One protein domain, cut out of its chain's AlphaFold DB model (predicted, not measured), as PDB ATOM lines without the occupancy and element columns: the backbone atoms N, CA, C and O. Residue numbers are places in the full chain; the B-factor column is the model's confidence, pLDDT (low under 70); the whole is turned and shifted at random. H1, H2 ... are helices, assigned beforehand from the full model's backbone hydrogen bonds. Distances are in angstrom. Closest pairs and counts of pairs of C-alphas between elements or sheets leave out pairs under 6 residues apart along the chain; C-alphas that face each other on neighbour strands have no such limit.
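AT A GLANCE: This is residues 2 to 69 of the 69 residues of the protein "PucR family transcriptional regulator" of Thermomicrobium roseum (UniProt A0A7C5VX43). Two helices of similar length, H1 and then H2, make an open corner, and from the far end of H2 a long tail with no named element, of which residues 50 to 69 stick out, runs back past H1 and beyond it. The printed part has 68 residues and no named strand; its class is all helix, though named elements hold 31 residues, under half. It is only just extended, close to loose, with a radius of gyration of the C-alphas of 16.8 A and an elongated outline of 55 by 29 by 17 A.

HOW THE PARTS SIT: H1, residues 9 to 23, and H2, residues 30 to 45, are near each other, with 5 pairs of C-alphas within 10 A and no pair within 8 A. Residues 24 to 29 form the short link between them. In H1 and H2, every O i to N i+4 pair is within hydrogen-bond range. Residues 4 to 9, 42 to 47 and 50 to 69 stand free.

IN THESE COORDINATES: H1 begins at C-alpha 9 (-7.673, 1.821, 12.146) and measures 21.3 A from first to last C-alpha. H2 measures 22.3 A and ends at C-alpha 45 (-23.610, -17.292, 30.323).

THE WHOLE: The C-alphas of Gly 31 and Ala 69, the two farthest apart, are 54.9 A apart. The printed part has no cut. Residues 51 to 69 have pLDDT under 70.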
ATOM      1  N   ALA A   2     -13.875   0.369  12.491       74.06
ATOM      2  CA  ALA A   2     -13.050   1.244  13.357       74.06
ATOM      3  C   ALA A   2     -13.710   2.602  13.693       74.06
ATOM      4  O   ALA A   2     -13.752   3.009  14.846       74.06
ATOM      5  N   ARG A   3     -14.344   3.238  12.698       72.75
ATOM      6  CA  ARG A   3     -15.079   4.508  12.863       72.75
ATOM      7  C   ARG A   3     -16.250   4.422  13.849       72.75
ATOM      8  O   ARG A   3     -16.506   5.370  14.569       72.75
ATOM      9  N   ARG A   4     -16.934   3.270  13.903       81.38
ATOM     10  CA  ARG A   4     -18.044   3.017  14.845       81.38
ATOM     11  C   ARG A   4     -17.562   2.881  16.290       81.38
ATOM     12  O   ARG A   4     -18.351   3.046  17.202       81.38
ATOM     13  N   LEU A   5     -16.285   2.552  16.470       83.56
ATOM     14  CA  LEU A   5     -15.629   2.411  17.765       83.56
ATOM     15  C   LEU A   5     -14.900   3.703  18.180       83.56
ATOM     16  O   LEU A   5     -14.267   3.708  19.225       83.56
ATOM     17  N   GLY A   6     -14.921   4.762  17.356       86.50
ATOM     18  CA  GLY A   6     -14.192   6.011  17.619       86.50
ATOM     19  C   GLY A   6     -12.663   5.873  17.628       86.50
ATOM     20  O   GLY A   6     -11.975   6.783  18.075       86.50
ATOM     21  N   ILE A   7     -12.111   4.750  17.148       88.69
ATOM     22  CA  ILE A   7     -10.668   4.465  17.198       88.69
ATOM     23  C   ILE A   7     -10.007   4.541  15.825       88.69
ATOM     24  O   ILE A   7     -10.614   4.252  14.788       88.69
ATOM     25  N   HIS A   8      -8.708   4.839  15.832       89.19
ATOM     26  CA  HIS A   8      -7.886   4.758  14.634       89.19
ATOM     27  C   HIS A   8      -7.801   3.314  14.114       89.19
ATOM     28  O   HIS A   8      -7.755   2.346  14.882       89.19
ATOM     29  N   ARG A   9      -7.733   3.147  12.786       89.19
ATOM     30  CA  ARG A   9      -7.673   1.821  12.146       89.19
ATOM     31  C   ARG A   9      -6.489   0.994  12.648       89.19
ATOM     32  O   ARG A   9      -6.641  -0.202  12.869       89.19
ATOM     33  N   GLN A  10      -5.326   1.615  12.835       91.56
ATOM     34  CA  GLN A  10      -4.129   0.915  13.318       91.56
ATOM     35  C   GLN A  10      -4.309   0.412  14.753       91.56
ATOM     36  O   GLN A  10      -3.910  -0.709  15.049       91.56
ATOM     37  N   THR A  11      -4.992   1.173  15.610       92.19
ATOM     38  CA  THR A  11      -5.333   0.746  16.972       92.19
ATOM     39  C   THR A  11      -6.234  -0.483  16.953       92.19
ATOM     40  O   THR A  11      -5.989  -1.430  17.696       92.19
ATOM     41  N   LEU A  12      -7.239  -0.518  16.068       89.69
ATOM     42  CA  LEU A  12      -8.083  -1.704  15.898       89.69
ATOM     43  C   LEU A  12      -7.254  -2.921  15.467       89.69
ATOM     44  O   LEU A  12      -7.373  -3.981  16.072       89.69
ATOM     45  N   VAL A  13      -6.399  -2.761  14.452       92.19
ATOM     46  CA  VAL A  13      -5.543  -3.846  13.940       92.19
ATOM     47  C   VAL A  13      -4.593  -4.359  15.020       92.19
ATOM     48  O   VAL A  13      -4.437  -5.566  15.170       92.19
ATOM     49  N   TYR A  14      -3.989  -3.462  15.799       94.25
ATOM     50  CA  TYR A  14      -3.116  -3.834  16.908       94.25
ATOM     51  C   TYR A  14      -3.863  -4.641  17.977       94.25
ATOM     52  O   TYR A  14      -3.383  -5.690  18.405       94.25
ATOM     53  N   ARG A  15      -5.061  -4.193  18.380       92.25
ATOM     54  CA  ARG A  15      -5.881  -4.922  19.363       92.25
ATOM     55  C   ARG A  15      -6.287  -6.295  18.842       92.25
ATOM     56  O   ARG A  15      -6.237  -7.254  19.600       92.25
ATOM     57  N   LEU A  16      -6.626  -6.390  17.559       91.94
ATOM     58  CA  LEU A  16      -7.001  -7.651  16.937       91.94
ATOM     59  C   LEU A  16      -5.827  -8.637  16.925       91.94
ATOM     60  O   LEU A  16      -5.971  -9.746  17.421       91.94
ATOM     61  N   ARG A  17      -4.636  -8.190  16.506       94.06
ATOM     62  CA  ARG A  17      -3.407  -8.999  16.578       94.06
ATOM     63  C   ARG A  17      -3.098  -9.462  17.996       94.06
ATOM     64  O   ARG A  17      -2.676 -10.591  18.197       94.06
ATOM     65  N   ARG A  18      -3.319  -8.601  18.992       94.38
ATOM     66  CA  ARG A  18      -3.115  -8.969  20.396       94.38
ATOM     67  C   ARG A  18      -4.062 -10.083  20.835       94.38
ATOM     68  O   ARG A  18      -3.630 -10.982  21.545       94.38
ATOM     69  N   VAL A  19      -5.323 -10.039  20.404       92.94
ATOM     70  CA  VAL A  19      -6.283 -11.128  20.645       92.94
ATOM     71  C   VAL A  19      -5.810 -12.416  19.972       92.94
ATOM     72  O   VAL A  19      -5.822 -13.458  20.621       92.94
ATOM     73  N   GLU A  20      -5.320 -12.348  18.732       95.06
ATOM     74  CA  GLU A  20      -4.767 -13.519  18.032       95.06
ATOM     75  C   GLU A  20      -3.574 -14.120  18.784       95.06
ATOM     76  O   GLU A  20      -3.518 -15.326  18.996       95.06
ATOM     77  N   THR A  21      -2.648 -13.289  19.273       95.75
ATOM     78  CA  THR A  21      -1.503 -13.757  20.071       95.75
ATOM     79  C   THR A  21      -1.931 -14.396  21.391       95.75
ATOM     80  O   THR A  21      -1.354 -15.402  21.789       95.75
ATOM     81  N   LEU A  22      -2.917 -13.821  22.084       95.19
ATOM     82  CA  LEU A  22      -3.358 -14.317  23.392       95.19
ATOM     83  C   LEU A  22      -4.185 -15.601  23.300       95.19
ATOM     84  O   LEU A  22      -4.162 -16.405  24.224       95.19
ATOM     85  N   THR A  23      -4.934 -15.777  22.212       92.81
ATOM     86  CA  THR A  23      -5.877 -16.895  22.055       92.81
ATOM     87  C   THR A  23      -5.368 -17.987  21.120       92.81
ATOM     88  O   THR A  23      -5.906 -19.089  21.129       92.81
ATOM     89  N   GLY A  24      -4.359 -17.697  20.291       93.88
ATOM     90  CA  GLY A  24      -3.901 -18.582  19.216       93.88
ATOM     91  C   GLY A  24      -4.868 -18.681  18.029       93.88
ATOM     92  O   GLY A  24      -4.573 -19.376  17.059       93.88
ATOM     93  N   LEU A  25      -6.008 -17.990  18.085       93.56
ATOM     94  CA  LEU A  25      -7.027 -17.968  17.038       93.56
ATOM     95  C   LEU A  25      -6.691 -16.916  15.987       93.56
ATOM     96  O   LEU A  25      -6.080 -15.896  16.311       93.56
ATOM     97  N   ARG A  26      -7.126 -17.116  14.738       93.00
ATOM     98  CA  ARG A  26      -6.993 -16.081  13.706       93.00
ATOM     99  C   ARG A  26      -8.324 -15.477  13.318       93.00
ATOM    100  O   ARG A  26      -9.263 -16.174  12.950       93.00
ATOM    101  N   VAL A  27      -8.397 -14.152  13.332       87.12
ATOM    102  CA  VAL A  27      -9.671 -13.447  13.124       87.12
ATOM    103  C   VAL A  27     -10.027 -13.308  11.641       87.12
ATOM    104  O   VAL A  27     -11.119 -12.858  11.302       87.12
ATOM    105  N   ASP A  28      -9.116 -13.722  10.754       91.62
ATOM    106  CA  ASP A  28      -9.336 -13.877   9.313       91.62
ATOM    107  C   ASP A  28     -10.035 -15.200   8.945       91.62
ATOM    108  O   ASP A  28     -10.535 -15.335   7.826       91.62
ATOM    109  N   ARG A  29     -10.105 -16.170   9.869       94.75
ATOM    110  CA  ARG A  29     -10.761 -17.465   9.658       94.75
ATOM    111  C   ARG A  29     -12.141 -17.492  10.292       94.75
ATOM    112  O   ARG A  29     -12.306 -17.252  11.482       94.75
ATOM    113  N   VAL A  30     -13.138 -17.885   9.501       93.94
ATOM    114  CA  VAL A  30     -14.536 -17.958   9.955       93.94
ATOM    115  C   VAL A  30     -14.711 -18.946  11.115       93.94
ATOM    116  O   VAL A  30     -15.436 -18.641  12.055       93.94
ATOM    117  N   GLY A  31     -14.029 -20.097  11.083       95.75
ATOM    118  CA  GLY A  31     -14.104 -21.099  12.156       95.75
ATOM    119  C   GLY A  31     -13.557 -20.586  13.490       95.75
ATOM    120  O   GLY A  31     -14.230 -20.674  14.513       95.75
ATOM    121  N   ASP A  32     -12.377 -19.970  13.460       94.75
ATOM    122  CA  ASP A  32     -11.732 -19.376  14.635       94.75
ATOM    123  C   ASP A  32     -12.556 -18.196  15.183       94.75
ATOM    124  O   ASP A  32     -12.709 -18.043  16.395       94.75
ATOM    125  N   LEU A  33     -13.156 -17.392  14.299       93.88
ATOM    126  CA  LEU A  33     -14.061 -16.312  14.688       93.88
ATOM    127  C   LEU A  33     -15.338 -16.842  15.358       93.88
ATOM    128  O   LEU A  33     -15.781 -16.274  16.358       93.88
ATOM    129  N   ALA A  34     -15.919 -17.929  14.840       96.00
ATOM    130  CA  ALA A  34     -17.076 -18.580  15.450       96.00
ATOM    131  C   ALA A  34     -16.732 -19.148  16.836       96.00
ATOM    132  O   ALA A  34     -17.508 -18.987  17.777       96.00
ATOM    133  N   MET A  35     -15.543 -19.741  16.981       95.94
ATOM    134  CA  MET A  35     -15.037 -20.229  18.262       95.94
ATOM    135  C   MET A  35     -14.845 -19.090  19.269       95.94
ATOM    136  O   MET A  35     -15.297 -19.201  20.407       95.94
ATOM    137  N   LEU A  36     -14.245 -17.971  18.846       94.06
ATOM    138  CA  LEU A  36     -14.070 -16.788  19.687       94.06
ATOM    139  C   LEU A  36     -15.420 -16.214  20.140       94.06
ATOM    140  O   LEU A  36     -15.592 -15.883  21.312       94.06
ATOM    141  N   TRP A  37     -16.392 -16.126  19.229       93.81
ATOM    142  CA  TRP A  37     -17.744 -15.672  19.555       93.81
ATOM    143  C   TRP A  37     -18.426 -16.596  20.570       93.81
ATOM    144  O   TRP A  37     -18.991 -16.114  21.554       93.81
ATOM    145  N   LEU A  38     -18.326 -17.914  20.375       96.06
ATOM    146  CA  LEU A  38     -18.917 -18.894  21.282       96.06
ATOM    147  C   LEU A  38     -18.261 -18.853  22.667       96.06
ATOM    148  O   LEU A  38     -18.968 -18.899  23.669       96.06
ATOM    149  N   ALA A  39     -16.936 -18.704  22.734       94.44
ATOM    150  CA  ALA A  39     -16.207 -18.573  23.992       94.44
ATOM    151  C   ALA A  39     -16.662 -17.343  24.793       94.44
ATOM    152  O   ALA A  39     -16.896 -17.446  25.996       94.44
ATOM    153  N   ILE A  40     -16.851 -16.196  24.126       93.56
ATOM    154  CA  ILE A  40     -17.367 -14.973  24.760       93.56
ATOM    155  C   ILE A  40     -18.791 -15.198  25.286       93.56
ATOM    156  O   ILE A  40     -19.069 -14.896  26.444       93.56
ATOM    157  N   ARG A  41     -19.684 -15.776  24.473       94.94
ATOM    158  CA  ARG A  41     -21.070 -16.076  24.880       94.94
ATOM    159  C   ARG A  41     -21.136 -17.071  26.041       94.94
ATOM    160  O   ARG A  41     -21.942 -16.891  26.947       94.94
ATOM    161  N   ALA A  42     -20.287 -18.097  26.037       95.62
ATOM    162  CA  ALA A  42     -20.196 -19.060  27.128       95.62
ATOM    163  C   ALA A  42     -19.699 -18.391  28.416       95.62
ATOM    164  O   ALA A  42     -20.272 -18.610  29.478       95.62
ATOM    165  N   ALA A  43     -18.685 -17.529  28.323       94.44
ATOM    166  CA  ALA A  43     -18.176 -16.787  29.471       94.44
ATOM    167  C   ALA A  43     -19.220 -15.815  30.050       94.44
ATOM    168  O   ALA A  43     -19.326 -15.698  31.268       94.44
ATOM    169  N   GLU A  44     -20.032 -15.167  29.213       93.56
ATOM    170  CA  GLU A  44     -21.184 -14.373  29.667       93.56
ATOM    171  C   GLU A  44     -22.251 -15.237  30.349       93.56
ATOM    172  O   GLU A  44     -22.707 -14.893  31.436       93.56
ATOM    173  N   ALA A  45     -22.619 -16.376  29.753       92.88
ATOM    174  CA  ALA A  45     -23.610 -17.292  30.323       92.88
ATOM    175  C   ALA A  45     -23.162 -17.883  31.672       92.88
ATOM    176  O   ALA A  45     -23.990 -18.161  32.535       92.88
ATOM    177  N   LEU A  46     -21.852 -18.045  31.859       95.12
ATOM    178  CA  LEU A  46     -21.233 -18.484  33.110       95.12
ATOM    179  C   LEU A  46     -21.002 -17.336  34.108       95.12
ATOM    180  O   LEU A  46     -20.497 -17.580  35.200       95.12
ATOM    181  N   GLY A  47     -21.325 -16.089  33.745       93.00
ATOM    182  CA  GLY A  47     -21.099 -14.914  34.591       93.00
ATOM    183  C   GLY A  47     -19.623 -14.542  34.782       93.00
ATOM    184  O   GLY A  47     -19.293 -13.783  35.687       93.00
ATOM    185  N   LEU A  48     -18.724 -15.062  33.941       90.50
ATOM    186  CA  LEU A  48     -17.280 -14.794  33.994       90.50
ATOM    187  C   LEU A  48     -16.912 -13.437  33.383       90.50
ATOM    188  O   LEU A  48     -15.871 -12.866  33.701       90.50
ATOM    189  N   LEU A  49     -17.764 -12.918  32.498       86.31
ATOM    190  CA  LEU A  49     -17.665 -11.565  31.967       86.31
ATOM    191  C   LEU A  49     -18.665 -10.685  32.722       86.31
ATOM    192  O   LEU A  49     -19.842 -10.621  32.377       86.31
ATOM    193  N   GLY A  50     -18.191 -10.050  33.797       74.19
ATOM    194  CA  GLY A  50     -18.996  -9.145  34.614       74.19
ATOM    195  C   GLY A  50     -19.560  -7.984  33.789       74.19
ATOM    196  O   GLY A  50     -18.844  -7.347  33.015       74.19
ATOM    197  N   SER A  51     -20.846  -7.686  33.983       60.94
ATOM    198  CA  SER A  51     -21.570  -6.596  33.302       60.94
ATOM    199  C   SER A  51     -21.177  -5.186  33.788       60.94
ATOM    200  O   SER A  51     -21.761  -4.197  33.354       60.94
ATOM    201  N   ASP A  52     -20.162  -5.058  34.644       57.91
ATOM    202  CA  ASP A  52     -19.952  -3.852  35.454       57.91
ATOM    203  C   ASP A  52     -19.058  -2.767  34.831       57.91
ATOM    204  O   ASP A  52     -18.778  -1.758  35.473       57.91
ATOM    205  N   SER A  53     -18.597  -2.898  33.584       53.91
ATOM    206  CA  SER A  53     -17.555  -1.990  33.059       53.91
ATOM    207  C   SER A  53     -17.974  -1.006  31.962       53.91
ATOM    208  O   SER A  53     -17.141  -0.208  31.532       53.91
ATOM    209  N   VAL A  54     -19.246  -0.953  31.546       53.78
ATOM    210  CA  VAL A  54     -19.680   0.078  30.573       53.78
ATOM    211  C   VAL A  54     -20.057   1.412  31.245       53.78
ATOM    212  O   VAL A  54     -20.006   2.453  30.594       53.78
ATOM    213  N   SER A  55     -20.315   1.450  32.559       47.84
ATOM    214  CA  SER A  55     -20.759   2.687  33.231       47.84
ATOM    215  C   SER A  55     -19.655   3.674  33.639       47.84
ATOM    216  O   SER A  55     -19.981   4.812  33.960       47.84
ATOM    217  N   CYS A  56     -18.358   3.334  33.598       45.97
ATOM    218  CA  CYS A  56     -17.319   4.270  34.075       45.97
ATOM    219  C   CYS A  56     -16.690   5.179  32.998       45.97
ATOM    220  O   CYS A  56     -15.954   6.097  33.350       45.97
ATOM    221  N   HIS A  57     -16.973   4.978  31.702       49.84
ATOM    222  CA  HIS A  57     -16.291   5.716  30.621       49.84
ATOM    223  C   HIS A  57     -17.180   6.658  29.788       49.84
ATOM    224  O   HIS A  57     -16.672   7.324  28.888       49.84
ATOM    225  N   MET A  58     -18.481   6.774  30.096       39.25
ATOM    226  CA  MET A  58     -19.379   7.762  29.465       39.25
ATOM    227  C   MET A  58     -19.578   9.054  30.274       39.25
ATOM    228  O   MET A  58     -20.237   9.959  29.782       39.25
ATOM    229  N   ALA A  59     -18.979   9.196  31.462       45.41
ATOM    230  CA  ALA A  59     -19.065  10.436  32.245       45.41
ATOM    231  C   ALA A  59     -18.033  11.517  31.839       45.41
ATOM    232  O   ALA A  59     -18.076  12.626  32.361       45.41
ATOM    233  N   THR A  60     -17.111  11.228  30.910       50.50
ATOM    234  CA  THR A  60     -15.991  12.145  30.585       50.50
ATOM    235  C   THR A  60     -16.015  12.676  29.147       50.50
ATOM    236  O   THR A  60     -15.139  13.443  28.762       50.50
ATOM    237  N   LEU A  61     -17.015  12.319  28.336       45.09
ATOM    238  CA  LEU A  61     -17.100  12.754  26.932       45.09
ATOM    239  C   LEU A  61     -18.017  13.967  26.692       45.09
ATOM    240  O   LEU A  61     -18.194  14.367  25.549       45.09
ATOM    241  N   GLU A  62     -18.525  14.616  27.742       46.84
ATOM    242  CA  GLU A  62     -19.358  15.829  27.630       46.84
ATOM    243  C   GLU A  62     -18.556  17.148  27.749       46.84
ATOM    244  O   GLU A  62     -19.066  18.165  28.210       46.84
ATOM    245  N   ARG A  63     -17.268  17.164  27.359       44.56
ATOM    246  CA  ARG A  63     -16.416  18.378  27.427       44.56
ATOM    247  C   ARG A  63     -15.640  18.753  26.157       44.56
ATOM    248  O   ARG A  63     -14.640  19.460  26.234       44.56
ATOM    249  N   GLN A  64     -16.100  18.345  24.982       46.03
ATOM    250  CA  GLN A  64     -15.595  18.860  23.699       46.03
ATOM    251  C   GLN A  64     -16.823  19.100  22.817       46.03
ATOM    252  O   GLN A  64     -17.488  18.141  22.452       46.03
ATOM    253  N   GLU A  65     -17.295  20.319  22.550       46.53
ATOM    254  CA  GLU A  65     -16.667  21.535  21.992       46.53
ATOM    255  C   GLU A  65     -17.762  22.651  21.943       46.53
ATOM    256  O   GLU A  65     -18.919  22.314  22.206       46.53
ATOM    257  N   PRO A  66     -17.527  23.922  21.523       51.19
ATOM    258  CA  PRO A  66     -16.278  24.531  21.054       51.19
ATOM    259  C   PRO A  66     -15.944  25.903  21.682       51.19
ATOM    260  O   PRO A  66     -16.801  26.717  22.021       51.19
ATOM    261  N   HIS A  67     -14.652  26.220  21.663       49.41
ATOM    262  CA  HIS A  67     -14.178  27.594  21.547       49.41
ATOM    263  C   HIS A  67     -14.477  28.088  20.118       49.41
ATOM    264  O   HIS A  67     -13.810  27.684  19.163       49.41
ATOM    265  N   ARG A  68     -15.463  28.972  19.947       43.06
ATOM    266  CA  ARG A  68     -15.608  29.792  18.736       43.06
ATOM    267  C   ARG A  68     -15.848  31.252  19.119       43.06
ATOM    268  O   ARG A  68     -16.907  31.551  19.648       43.06
ATOM    269  N   ALA A  69     -14.834  32.047  18.762       47.28
ATOM    270  CA  ALA A  69     -14.797  33.481  18.454       47.28
ATOM    271  C   ALA A  69     -15.409  34.456  19.468       47.28
ATOM    272  O   ALA A  69     -16.651  34.545  19.545       47.28
TER     273      ALA A  69